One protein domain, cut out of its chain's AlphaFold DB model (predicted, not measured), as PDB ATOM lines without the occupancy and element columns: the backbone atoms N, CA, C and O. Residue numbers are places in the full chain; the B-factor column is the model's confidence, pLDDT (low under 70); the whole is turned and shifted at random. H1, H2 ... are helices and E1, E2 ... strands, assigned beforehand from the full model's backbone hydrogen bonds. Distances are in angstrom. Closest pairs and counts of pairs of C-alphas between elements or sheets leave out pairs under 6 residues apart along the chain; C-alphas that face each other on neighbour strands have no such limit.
ATOM      1  N   TYR A  18     248.335 148.034 220.338       79.69
ATOM      2  CA  TYR A  18     248.944 148.162 221.657       79.69
ATOM      3  C   TYR A  18     249.743 146.926 222.036       79.69
ATOM      4  O   TYR A  18     249.319 145.797 221.777       79.69
ATOM      5  N   TRP A  19     250.881 147.154 222.690       80.38
ATOM      6  CA  TRP A  19     251.747 146.110 223.225       80.38
ATOM      7  C   TRP A  19     251.248 145.528 224.547       80.38
ATOM      8  O   TRP A  19     250.843 146.259 225.452       80.38
ATOM      9  N   PHE A  20     251.426 144.217 224.705       73.69
ATOM     10  CA  PHE A  20     251.428 143.552 226.004       73.69
ATOM     11  C   PHE A  20     252.851 143.307 226.491       73.69
ATOM     12  O   PHE A  20     253.697 142.808 225.757       73.69
ATOM     13  N   GLY A  21     253.095 143.568 227.776       70.94
ATOM     14  CA  GLY A  21     254.386 143.294 228.422       70.94
ATOM     15  C   GLY A  21     254.701 141.806 228.615       70.94
ATOM     16  O   GLY A  21     255.666 141.470 229.296       70.94
ATOM     17  N   THR A  22     253.875 140.915 228.069       77.25
ATOM     18  CA  THR A  22     254.079 139.467 228.070       77.25
ATOM     19  C   THR A  22     254.636 139.015 226.719       77.25
ATOM     20  O   THR A  22     253.984 139.266 225.695       77.25
ATOM     21  N   PRO A  23     255.787 138.323 226.694       81.12
ATOM     22  CA  PRO A  23     256.337 137.767 225.465       81.12
ATOM     23  C   PRO A  23     255.421 136.678 224.890       81.12
ATOM     24  O   PRO A  23     254.654 136.031 225.610       81.12
ATOM     25  N   TYR A  24     255.496 136.483 223.577       83.00
ATOM     26  CA  TYR A  24     254.808 135.394 222.894       83.00
ATOM     27  C   TYR A  24     255.626 134.104 223.041       83.00
ATOM     28  O   TYR A  24     256.685 133.940 222.428       83.00
ATOM     29  N   GLY A  25     255.135 133.182 223.871       84.88
ATOM     30  CA  GLY A  25     255.831 131.932 224.179       84.88
ATOM     31  C   GLY A  25     257.187 132.175 224.851       84.88
ATOM     32  O   GLY A  25     257.316 133.045 225.707       84.88
ATOM     33  N   ASN A  26     258.203 131.411 224.442       83.19
ATOM     34  CA  ASN A  26     259.576 131.530 224.952       83.19
ATOM     35  C   ASN A  26     260.450 132.494 224.126       83.19
ATOM     36  O   ASN A  26     261.661 132.574 224.337       83.19
ATOM     37  N   SER A  27     259.864 133.204 223.160       78.00
ATOM     38  CA  SER A  27     260.599 134.076 222.246       78.00
ATOM     39  C   SER A  27     260.740 135.478 222.833       78.00
ATOM     40  O   SER A  27     259.756 136.195 222.970       78.00
ATOM     41  N   VAL A  28     261.973 135.915 223.100       80.25
ATOM     42  CA  VAL A  28     262.254 137.284 223.589       80.25
ATOM     43  C   VAL A  28     262.016 138.373 222.538       80.25
ATOM     44  O   VAL A  28     261.868 139.542 222.876       80.25
ATOM     45  N   ASN A  29     261.949 137.982 221.264       85.25
ATOM     46  CA  ASN A  29     261.771 138.897 220.138       85.25
ATOM     47  C   ASN A  29     260.313 139.048 219.710       85.25
ATOM     48  O   ASN A  29     260.047 139.840 218.818       85.25
ATOM     49  N   LEU A  30     259.374 138.297 220.292       85.00
ATOM     50  CA  LEU A  30     257.958 138.369 219.943       85.00
ATOM     51  C   LEU A  30     257.146 138.724 221.181       85.00
ATOM     52  O   LEU A  30     257.379 138.185 222.260       85.00
ATOM     53  N   ALA A  31     256.157 139.591 221.023       83.25
ATOM     54  CA  ALA A  31     255.209 139.903 222.081       83.25
ATOM     55  C   ALA A  31     253.776 139.904 221.546       83.25
ATOM     56  O   ALA A  31     253.533 139.942 220.335       83.25
ATOM     57  N   TRP A  32     252.824 139.820 222.468       86.19
ATOM     58  CA  TRP A  32     251.407 139.917 222.148       86.19
ATOM     59  C   TRP A  32     251.013 141.364 221.858       86.19
ATOM     60  O   TRP A  32     251.449 142.287 222.549       86.19
ATOM     61  N   SER A  33     250.145 141.559 220.874       82.12
ATOM     62  CA  SER A  33     249.557 142.849 220.543       82.12
ATOM     63  C   SER A  33     248.049 142.753 220.350       82.12
ATOM     64  O   SER A  33     247.506 141.695 220.016       82.12
ATOM     65  N   PHE A  34     247.364 143.867 220.592       82.38
ATOM     66  CA  PHE A  34     245.917 143.965 220.438       82.38
ATOM     67  C   PHE A  34     245.541 145.204 219.644       82.38
ATOM     68  O   PHE A  34     246.062 146.294 219.897       82.38
ATOM     69  N   ARG A  35     244.616 145.038 218.701       82.94
ATOM     70  CA  ARG A  35     244.091 146.130 217.895       82.94
ATOM     71  C   ARG A  35     242.766 146.596 218.474       82.94
ATOM     72  O   ARG A  35     241.753 145.913 218.358       82.94
ATOM     73  N   LEU A  36     242.748 147.790 219.061       77.75
ATOM     74  CA  LEU A  36     241.537 148.302 219.712       77.75
ATOM     75  C   LEU A  36     240.401 148.626 218.732       77.75
ATOM     76  O   LEU A  36     239.249 148.690 219.142       77.75
ATOM     77  N   SER A  37     240.710 148.810 217.446       81.25
ATOM     78  CA  SER A  37     239.712 149.126 216.418       81.25
ATOM     79  C   SER A  37     238.827 147.941 216.034       81.25
ATOM     80  O   SER A  37     237.684 148.136 215.635       81.25
ATOM     81  N   THR A  38     239.370 146.723 216.090       84.62
ATOM     82  CA  THR A  38     238.713 145.490 215.615       84.62
ATOM     83  C   THR A  38     238.569 144.436 216.706       84.62
ATOM     84  O   THR A  38     237.785 143.507 216.556       84.62
ATOM     85  N   GLY A  39     239.308 144.567 217.810       80.38
ATOM     86  CA  GLY A  39     239.365 143.556 218.858       80.38
ATOM     87  C   GLY A  39     240.294 142.380 218.537       80.38
ATOM     88  O   GLY A  39     240.268 141.370 219.237       80.38
ATOM     89  N   GLU A  40     241.091 142.478 217.473       85.19
ATOM     90  CA  GLU A  40     241.981 141.402 217.042       85.19
ATOM     91  C   GLU A  40     243.218 141.297 217.937       85.19
ATOM     92  O   GLU A  40     243.792 142.299 218.375       85.19
ATOM     93  N   GLN A  41     243.664 140.061 218.151       85.31
ATOM     94  CA  GLN A  41     244.886 139.741 218.875       85.31
ATOM     95  C   GLN A  41     245.912 139.122 217.918       85.31
ATOM     96  O   GLN A  41     245.598 138.183 217.190       85.31
ATOM     97  N   TYR A  42     247.146 139.629 217.952       85.56
ATOM     98  CA  TYR A  42     248.260 139.163 217.123       85.56
ATOM     99  C   TYR A  42     249.540 139.011 217.948       85.56
ATOM    100  O   TYR A  42     249.626 139.463 219.088       85.56
ATOM    101  N   TYR A  43     250.560 138.398 217.355       84.56
ATOM    102  CA  TYR A  43     251.931 138.451 217.850       84.56
ATOM    103  C   TYR A  43     252.794 139.208 216.842       84.56
ATOM    104  O   TYR A  43     252.649 139.030 215.634       84.56
ATOM    105  N   GLN A  44     253.678 140.077 217.326       81.50
ATOM    106  CA  GLN A  44     254.598 140.840 216.478       81.50
ATOM    107  C   GLN A  44     255.990 140.933 217.103       81.50
ATOM    108  O   GLN A  44     256.180 140.566 218.263       81.50
ATOM    109  N   SER A  45     256.960 141.427 216.327       82.19
ATOM    110  CA  SER A  45     258.328 141.671 216.796       82.19
ATOM    111  C   SER A  45     258.349 142.705 217.915       82.19
ATOM    112  O   SER A  45     257.997 143.855 217.675       82.19
ATOM    113  N   ALA A  46     258.789 142.315 219.112       72.81
ATOM    114  CA  ALA A  46     258.874 143.174 220.294       72.81
ATOM    115  C   ALA A  46     259.873 144.332 220.113       72.81
ATOM    116  O   ALA A  46     259.670 145.423 220.645       72.81
ATOM    117  N   ALA A  47     260.945 144.113 219.345       67.00
ATOM    118  CA  ALA A  47     261.966 145.116 219.067       67.00
ATOM    119  C   ALA A  47     261.626 145.921 217.802       67.00
ATOM    120  O   ALA A  47     261.310 145.344 216.760       67.00
ATOM    121  N   GLY A  48     261.721 147.252 217.892       63.72
ATOM    122  CA  GLY A  48     261.607 148.165 216.744       63.72
ATOM    123  C   GLY A  48     260.187 148.426 216.228       63.72
ATOM    124  O   GLY A  48     260.029 149.096 215.212       63.72
ATOM    125  N   SER A  49     259.153 147.922 216.902       67.12
ATOM    126  CA  SER A  49     257.762 148.177 216.515       67.12
ATOM    127  C   SER A  49     257.292 149.566 216.956       67.12
ATOM    128  O   SER A  49     257.488 149.954 218.107       67.12
ATOM    129  N   LEU A  50     256.604 150.281 216.061       69.50
ATOM    130  CA  LEU A  50     255.979 151.595 216.295       69.50
ATOM    131  C   LEU A  50     254.673 151.519 217.117       69.50
ATOM    132  O   LEU A  50     253.885 152.462 217.138       69.50
ATOM    133  N   MET A  51     254.414 150.386 217.763       73.25
ATOM    134  CA  MET A  51     253.214 150.141 218.559       73.25
ATOM    135  C   MET A  51     253.179 150.973 219.839       73.25
ATOM    136  O   MET A  51     254.195 151.235 220.488       73.25
ATOM    137  N   ARG A  52     251.962 151.328 220.247       74.00
ATOM    138  CA  ARG A  52     251.726 152.130 221.444       74.00
ATOM    139  C   ARG A  52     251.792 151.262 222.694       74.00
ATOM    140  O   ARG A  52     251.343 150.117 222.711       74.00
ATOM    141  N   ALA A  53     252.313 151.830 223.771       72.06
ATOM    142  CA  ALA A  53     252.265 151.225 225.093       72.06
ATOM    143  C   ALA A  53     251.432 152.116 226.011       72.06
ATOM    144  O   ALA A  53     251.637 153.330 226.062       72.06
ATOM    145  N   TRP A  54     250.497 151.513 226.742       71.69
ATOM    146  CA  TRP A  54     249.773 152.201 227.804       71.69
ATOM    147  C   TRP A  54     250.333 151.747 229.147       71.69
ATOM    148  O   TRP A  54     250.238 150.573 229.509       71.69
ATOM    149  N   ALA A  55     250.919 152.679 229.893       64.75
ATOM    150  CA  ALA A  55     251.366 152.408 231.249       64.75
ATOM    151  C   ALA A  55     250.159 152.444 232.193       64.75
ATOM    152  O   ALA A  55     249.535 153.489 232.360       64.75
ATOM    153  N   VAL A  56     249.827 151.304 232.795       69.19
ATOM    154  CA  VAL A  56     248.845 151.234 233.887       69.19
ATOM    155  C   VAL A  56     249.582 151.461 235.190       69.19
ATOM    156  O   VAL A  56     250.551 150.749 235.465       69.19
ATOM    157  N   ARG A  57     249.139 152.428 235.991       70.31
ATOM    158  CA  ARG A  57     249.652 152.618 237.349       70.31
ATOM    159  C   ARG A  57     248.757 151.890 238.343       70.31
ATOM    160  O   ARG A  57     247.552 151.737 238.128       70.31
ATOM    161  N   ASP A  58     249.350 151.440 239.443       64.06
ATOM    162  CA  ASP A  58     248.583 150.894 240.557       64.06
ATOM    163  C   ASP A  58     247.633 151.988 241.076       64.06
ATOM    164  O   ASP A  58     248.071 153.082 241.427       64.06
ATOM    165  N   GLY A  59     246.327 151.710 241.062       68.31
ATOM    166  CA  GLY A  59     245.275 152.683 241.383       68.31
ATOM    167  C   GLY A  59     244.490 153.227 240.181       68.31
ATOM    168  O   GLY A  59     243.367 153.677 240.384       68.31
ATOM    169  N   ASP A  60     244.998 153.111 238.944       64.62
ATOM    170  CA  ASP A  60     244.248 153.512 237.733       64.62
ATOM    171  C   ASP A  60     243.090 152.548 237.431       64.62
ATOM    172  O   ASP A  60     242.074 152.916 236.843       64.62
ATOM    173  N   VAL A  61     243.239 151.287 237.839       67.06
ATOM    174  CA  VAL A  61     242.178 150.286 237.758       67.06
ATOM    175  C   VAL A  61     241.503 150.231 239.117       67.06
ATOM    176  O   VAL A  61     242.009 149.598 240.045       67.06
ATOM    177  N   ALA A  62     240.346 150.884 239.232       67.06
ATOM    178  CA  ALA A  62     239.480 150.678 240.379       67.06
ATOM    179  C   ALA A  62     239.148 149.181 240.453       67.06
ATOM    180  O   ALA A  62     238.609 148.605 239.504       67.06
ATOM    181  N   ALA A  63     239.501 148.534 241.567       64.12
ATOM    182  CA  ALA A  63     239.012 147.196 241.850       64.12
ATOM    183  C   ALA A  63     237.489 147.294 241.855       64.12
ATOM    184  O   ALA A  63     236.935 147.943 242.738       64.12
ATOM    185  N   VAL A  64     236.833 146.730 240.834       64.25
ATOM    186  CA  VAL A  64     235.375 146.777 240.715       64.25
ATOM    187  C   VAL A  64     234.817 146.155 241.988       64.25
ATOM    188  O   VAL A  64     235.005 144.952 242.202       64.25
ATOM    189  N   PRO A  65     234.166 146.939 242.863       62.38
ATOM    190  CA  PRO A  65     233.569 146.376 244.046       62.38
ATOM    191  C   PRO A  65     232.498 145.400 243.555       62.38
ATOM    192  O   PRO A  65     231.605 145.753 242.782       62.38
ATOM    193  N   LEU A  66     232.556 144.165 244.040       67.81
ATOM    194  CA  LEU A  66     231.552 143.141 243.773       67.81
ATOM    195  C   LEU A  66     230.125 143.407 244.323       67.81
ATOM    196  O   LEU A  66     229.273 142.572 244.007       67.81
ATOM    197  N   PRO A  67     229.764 144.486 245.076       64.12
ATOM    198  CA  PRO A  67     228.381 144.686 245.506       64.12
ATOM    199  C   PRO A  67     227.377 144.632 244.354       64.12
ATOM    200  O   PRO A  67     226.337 143.995 244.494       64.12
ATOM    201  N   GLY A  68     227.697 145.221 243.196       75.12
ATOM    202  CA  GLY A  68     226.789 145.234 242.044       75.12
ATOM    203  C   GLY A  68     226.556 143.845 241.442       75.12
ATOM    204  O   GLY A  68     225.418 143.474 241.163       75.12
ATOM    205  N   ALA A  69     227.615 143.043 241.297       79.19
ATOM    206  CA  ALA A  69     227.515 141.689 240.751       79.19
ATOM    207  C   ALA A  69     226.715 140.758 241.677       79.19
ATOM    208  O   ALA A  69     225.882 139.989 241.199       79.19
ATOM    209  N   ALA A  70     226.906 140.872 242.997       83.88
ATOM    210  CA  ALA A  70     226.127 140.123 243.981       83.88
ATOM    211  C   ALA A  70     224.639 140.519 243.962       83.88
ATOM    212  O   ALA A  70     223.768 139.651 244.013       83.88
ATOM    213  N   TRP A  71     224.340 141.815 243.817       86.25
ATOM    214  CA  TRP A  71     222.969 142.316 243.679       86.25
ATOM    215  C   TRP A  71     222.282 141.816 242.407       86.25
ATOM    216  O   TRP A  71     221.152 141.329 242.466       86.25
ATOM    217  N   LEU A  72     222.952 141.898 241.258       88.31
ATOM    218  CA  LEU A  72     222.417 141.402 239.986       88.31
ATOM    219  C   LEU A  72     222.178 139.890 240.032       88.31
ATOM    220  O   LEU A  72     221.115 139.419 239.625       88.31
ATOM    221  N   PHE A  73     223.123 139.137 240.599       89.81
ATOM    222  CA  PHE A  73     222.983 137.696 240.790       89.81
ATOM    223  C   PHE A  73     221.809 137.346 241.719       89.81
ATOM    224  O   PHE A  73     221.012 136.464 241.400       89.81
ATOM    225  N   GLY A  74     221.635 138.082 242.822       92.56
ATOM    226  CA  GLY A  74     220.502 137.913 243.735       92.56
ATOM    227  C   GLY A  74     219.145 138.178 243.074       92.56
ATOM    228  O   GLY A  74     218.193 137.422 243.282       92.56
ATOM    229  N   ASN A  75     219.056 139.199 242.215       93.88
ATOM    230  CA  ASN A  75     217.836 139.500 241.459       93.88
ATOM    231  C   ASN A  75     217.515 138.411 240.428       93.88
ATOM    232  O   ASN A  75     216.369 137.970 240.335       93.88
ATOM    233  N   MET A  76     218.529 137.922 239.708       93.38
ATOM    234  CA  MET A  76     218.368 136.806 238.774       93.38
ATOM    235  C   MET A  76     217.869 135.545 239.490       93.38
ATOM    236  O   MET A  76     216.923 134.908 239.025       93.38
ATOM    237  N   LEU A  77     218.458 135.202 240.640       94.50
ATOM    238  CA  LEU A  77     218.075 134.019 241.411       94.50
ATOM    239  C   LEU A  77     216.642 134.127 241.952       94.50
ATOM    240  O   LEU A  77     215.866 133.177 241.853       94.50
ATOM    241  N   THR A  78     216.264 135.300 242.462       94.94
ATOM    242  CA  THR A  78     214.908 135.559 242.968       94.94
ATOM    243  C   THR A  78     213.868 135.444 241.853       94.94
ATOM    244  O   THR A  78     212.860 134.749 242.009       94.94
ATOM    245  N   GLY A  79     214.136 136.053 240.692       93.31
ATOM    246  CA  GLY A  79     213.279 135.933 239.513       93.31
ATOM    247  C   GLY A  79     213.157 134.489 239.020       93.31
ATOM    248  O   GLY A  79     212.062 134.040 238.676       93.31
ATOM    249  N   PHE A  80     214.252 133.727 239.052       92.19
ATOM    250  CA  PHE A  80     214.268 132.324 238.641       92.19
ATOM    251  C   PHE A  80     213.413 131.432 239.551       92.19
ATOM    252  O   PHE A  80     212.616 130.632 239.057       92.19
ATOM    253  N   ILE A  81     213.514 131.601 240.875       94.56
ATOM    254  CA  ILE A  81     212.701 130.854 241.846       94.56
ATOM    255  C   ILE A  81     211.213 131.172 241.657       94.56
ATOM    256  O   ILE A  81     210.384 130.260 241.609       94.56
ATOM    257  N   TYR A  82     210.864 132.452 241.502       90.81
ATOM    258  CA  TYR A  82     209.479 132.871 241.292       90.81
ATOM    259  C   TYR A  82     208.897 132.298 239.989       90.81
ATOM    260  O   TYR A  82     207.804 131.725 239.983       90.81
ATOM    261  N   ALA A  83     209.666 132.353 238.897       88.69
ATOM    262  CA  ALA A  83     209.280 131.777 237.612       88.69
ATOM    263  C   ALA A  83     209.144 130.245 237.661       88.69
ATOM    264  O   ALA A  83     208.292 129.690 236.967       88.69
ATOM    265  N   GLY A  84     209.953 129.554 238.470       82.38
ATOM    266  CA  GLY A  84     209.843 128.110 238.689       82.38
ATOM    267  C   GLY A  84     208.557 127.724 239.422       82.38
ATOM    268  O   GLY A  84     207.836 126.835 238.975       82.38
ATOM    269  N   ARG A  85     208.211 128.448 240.495       78.88
ATOM    270  CA  ARG A  85     206.993 128.197 241.290       78.88
ATOM    271  C   ARG A  85     205.705 128.466 240.505       78.88
ATOM    272  O   ARG A  85     204.733 127.727 240.652       78.88
ATOM    273  N   ALA A  86     205.709 129.469 239.626       75.00
ATOM    274  CA  ALA A  86     204.569 129.790 238.763       75.00
ATOM    275  C   ALA A  86     204.256 128.701 237.716       75.00
ATOM    276  O   ALA A  86     203.138 128.650 237.201       75.00
ATOM    277  N   ARG A  87     205.216 127.821 237.392       63.47
ATOM    278  CA  ARG A  87     204.995 126.688 236.475       63.47
ATOM    279  C   ARG A  87     204.354 125.493 237.176       63.47
ATOM    280  O   ARG A  87     203.545 124.810 236.562       63.47
ATOM    281  N   THR A  88     204.667 125.256 238.448       60.50
ATOM    282  CA  THR A  88     204.139 124.110 239.210       60.50
ATOM    283  C   THR A  88     202.670 124.298 239.605       60.50
ATOM    284  O   THR A  88     201.915 123.334 239.628       60.50
ATOM    285  N   GLY A  89     202.228 125.539 239.842       58.00
ATOM    286  CA  GLY A  89     200.831 125.848 240.185       58.00
ATOM    287  C   GLY A  89     199.825 125.732 239.029       58.00
ATOM    288  O   GLY A  89     198.624 125.777 239.271       58.00
ATOM    289  N   LYS A  90     200.280 125.564 237.777       56.31
ATOM    290  CA  LYS A  90     199.404 125.449 236.596       56.31
ATOM    291  C   LYS A  90     198.927 124.018 236.286       56.31
ATOM    292  O   LYS A  90     198.169 123.849 235.343       56.31
TER     293      LYS A  90
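Overview. This is residues 18 to 90 of the 94 residues of an uncharacterized protein of Proteobacteria bacterium ST_bin11 (UniProt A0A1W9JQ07). A small, twisted three-stranded sheet forms a head at one end, and a long single helix, H1, sticks out far from it at the other end of a drawn-out link. Residues 55 to 90 stand free and make the length; the remaining body of 37 residues spans 27 by 17 by 13 A. The printed part has 73 residues, with E1, E2, E3 and then H1 along the chain; the sheet's order is E1 - E2 - E3, all antiparallel, and the class is mixed, helices and strands. The whole is extended, with a radius of gyration of the C-alphas of 22.3 A and spans of 68 by 29 by 26 A.

Arrangement. E1, residues 18 to 23, and E2, residues 30 to 35, form an antiparallel hairpin at 149 degrees, with N 18 and O 34 within hydrogen-bond range at 2.9 A. E2 and E3, residues 40 to 45, form a second hairpin at 147 degrees, with N 33 and O 42 at 2.8 A. The three make a meander, each strand the antiparallel neighbour of the one before. E1 and E3 are edge strands, and the sheet is only just strongly twisted, its C-alphas lying up to 4.4 A off the best plane. H1, residues 67 to 90, is not on the sheet, and it is apart from E1 and E2. In H1, 17 of 20 O i to N i+4 pairs are within hydrogen-bond range.

Along the chain. E1 begins at C-alpha 18 (248.944, 148.162, 221.657) and is 13.3 A long. E2 measures 16.0 A and E3 16.4 A, E3 ending at C-alpha 45 (258.328, 141.671, 216.796). H1 is 35.9 A long and ends at C-alpha 90 (199.404, 125.449, 236.596).

Size, cuts and confidence. The C-alphas of Gly 48 and Lys 90, the two farthest apart, are 69.1 A apart. The printed part has no cut. The link from E3 to H1, 21 residues, is long. The mean pLDDT of the printed part is 77.8; residues 47 to 50, 55 to 56, 58 to 67 and 87 to 90 are under 70.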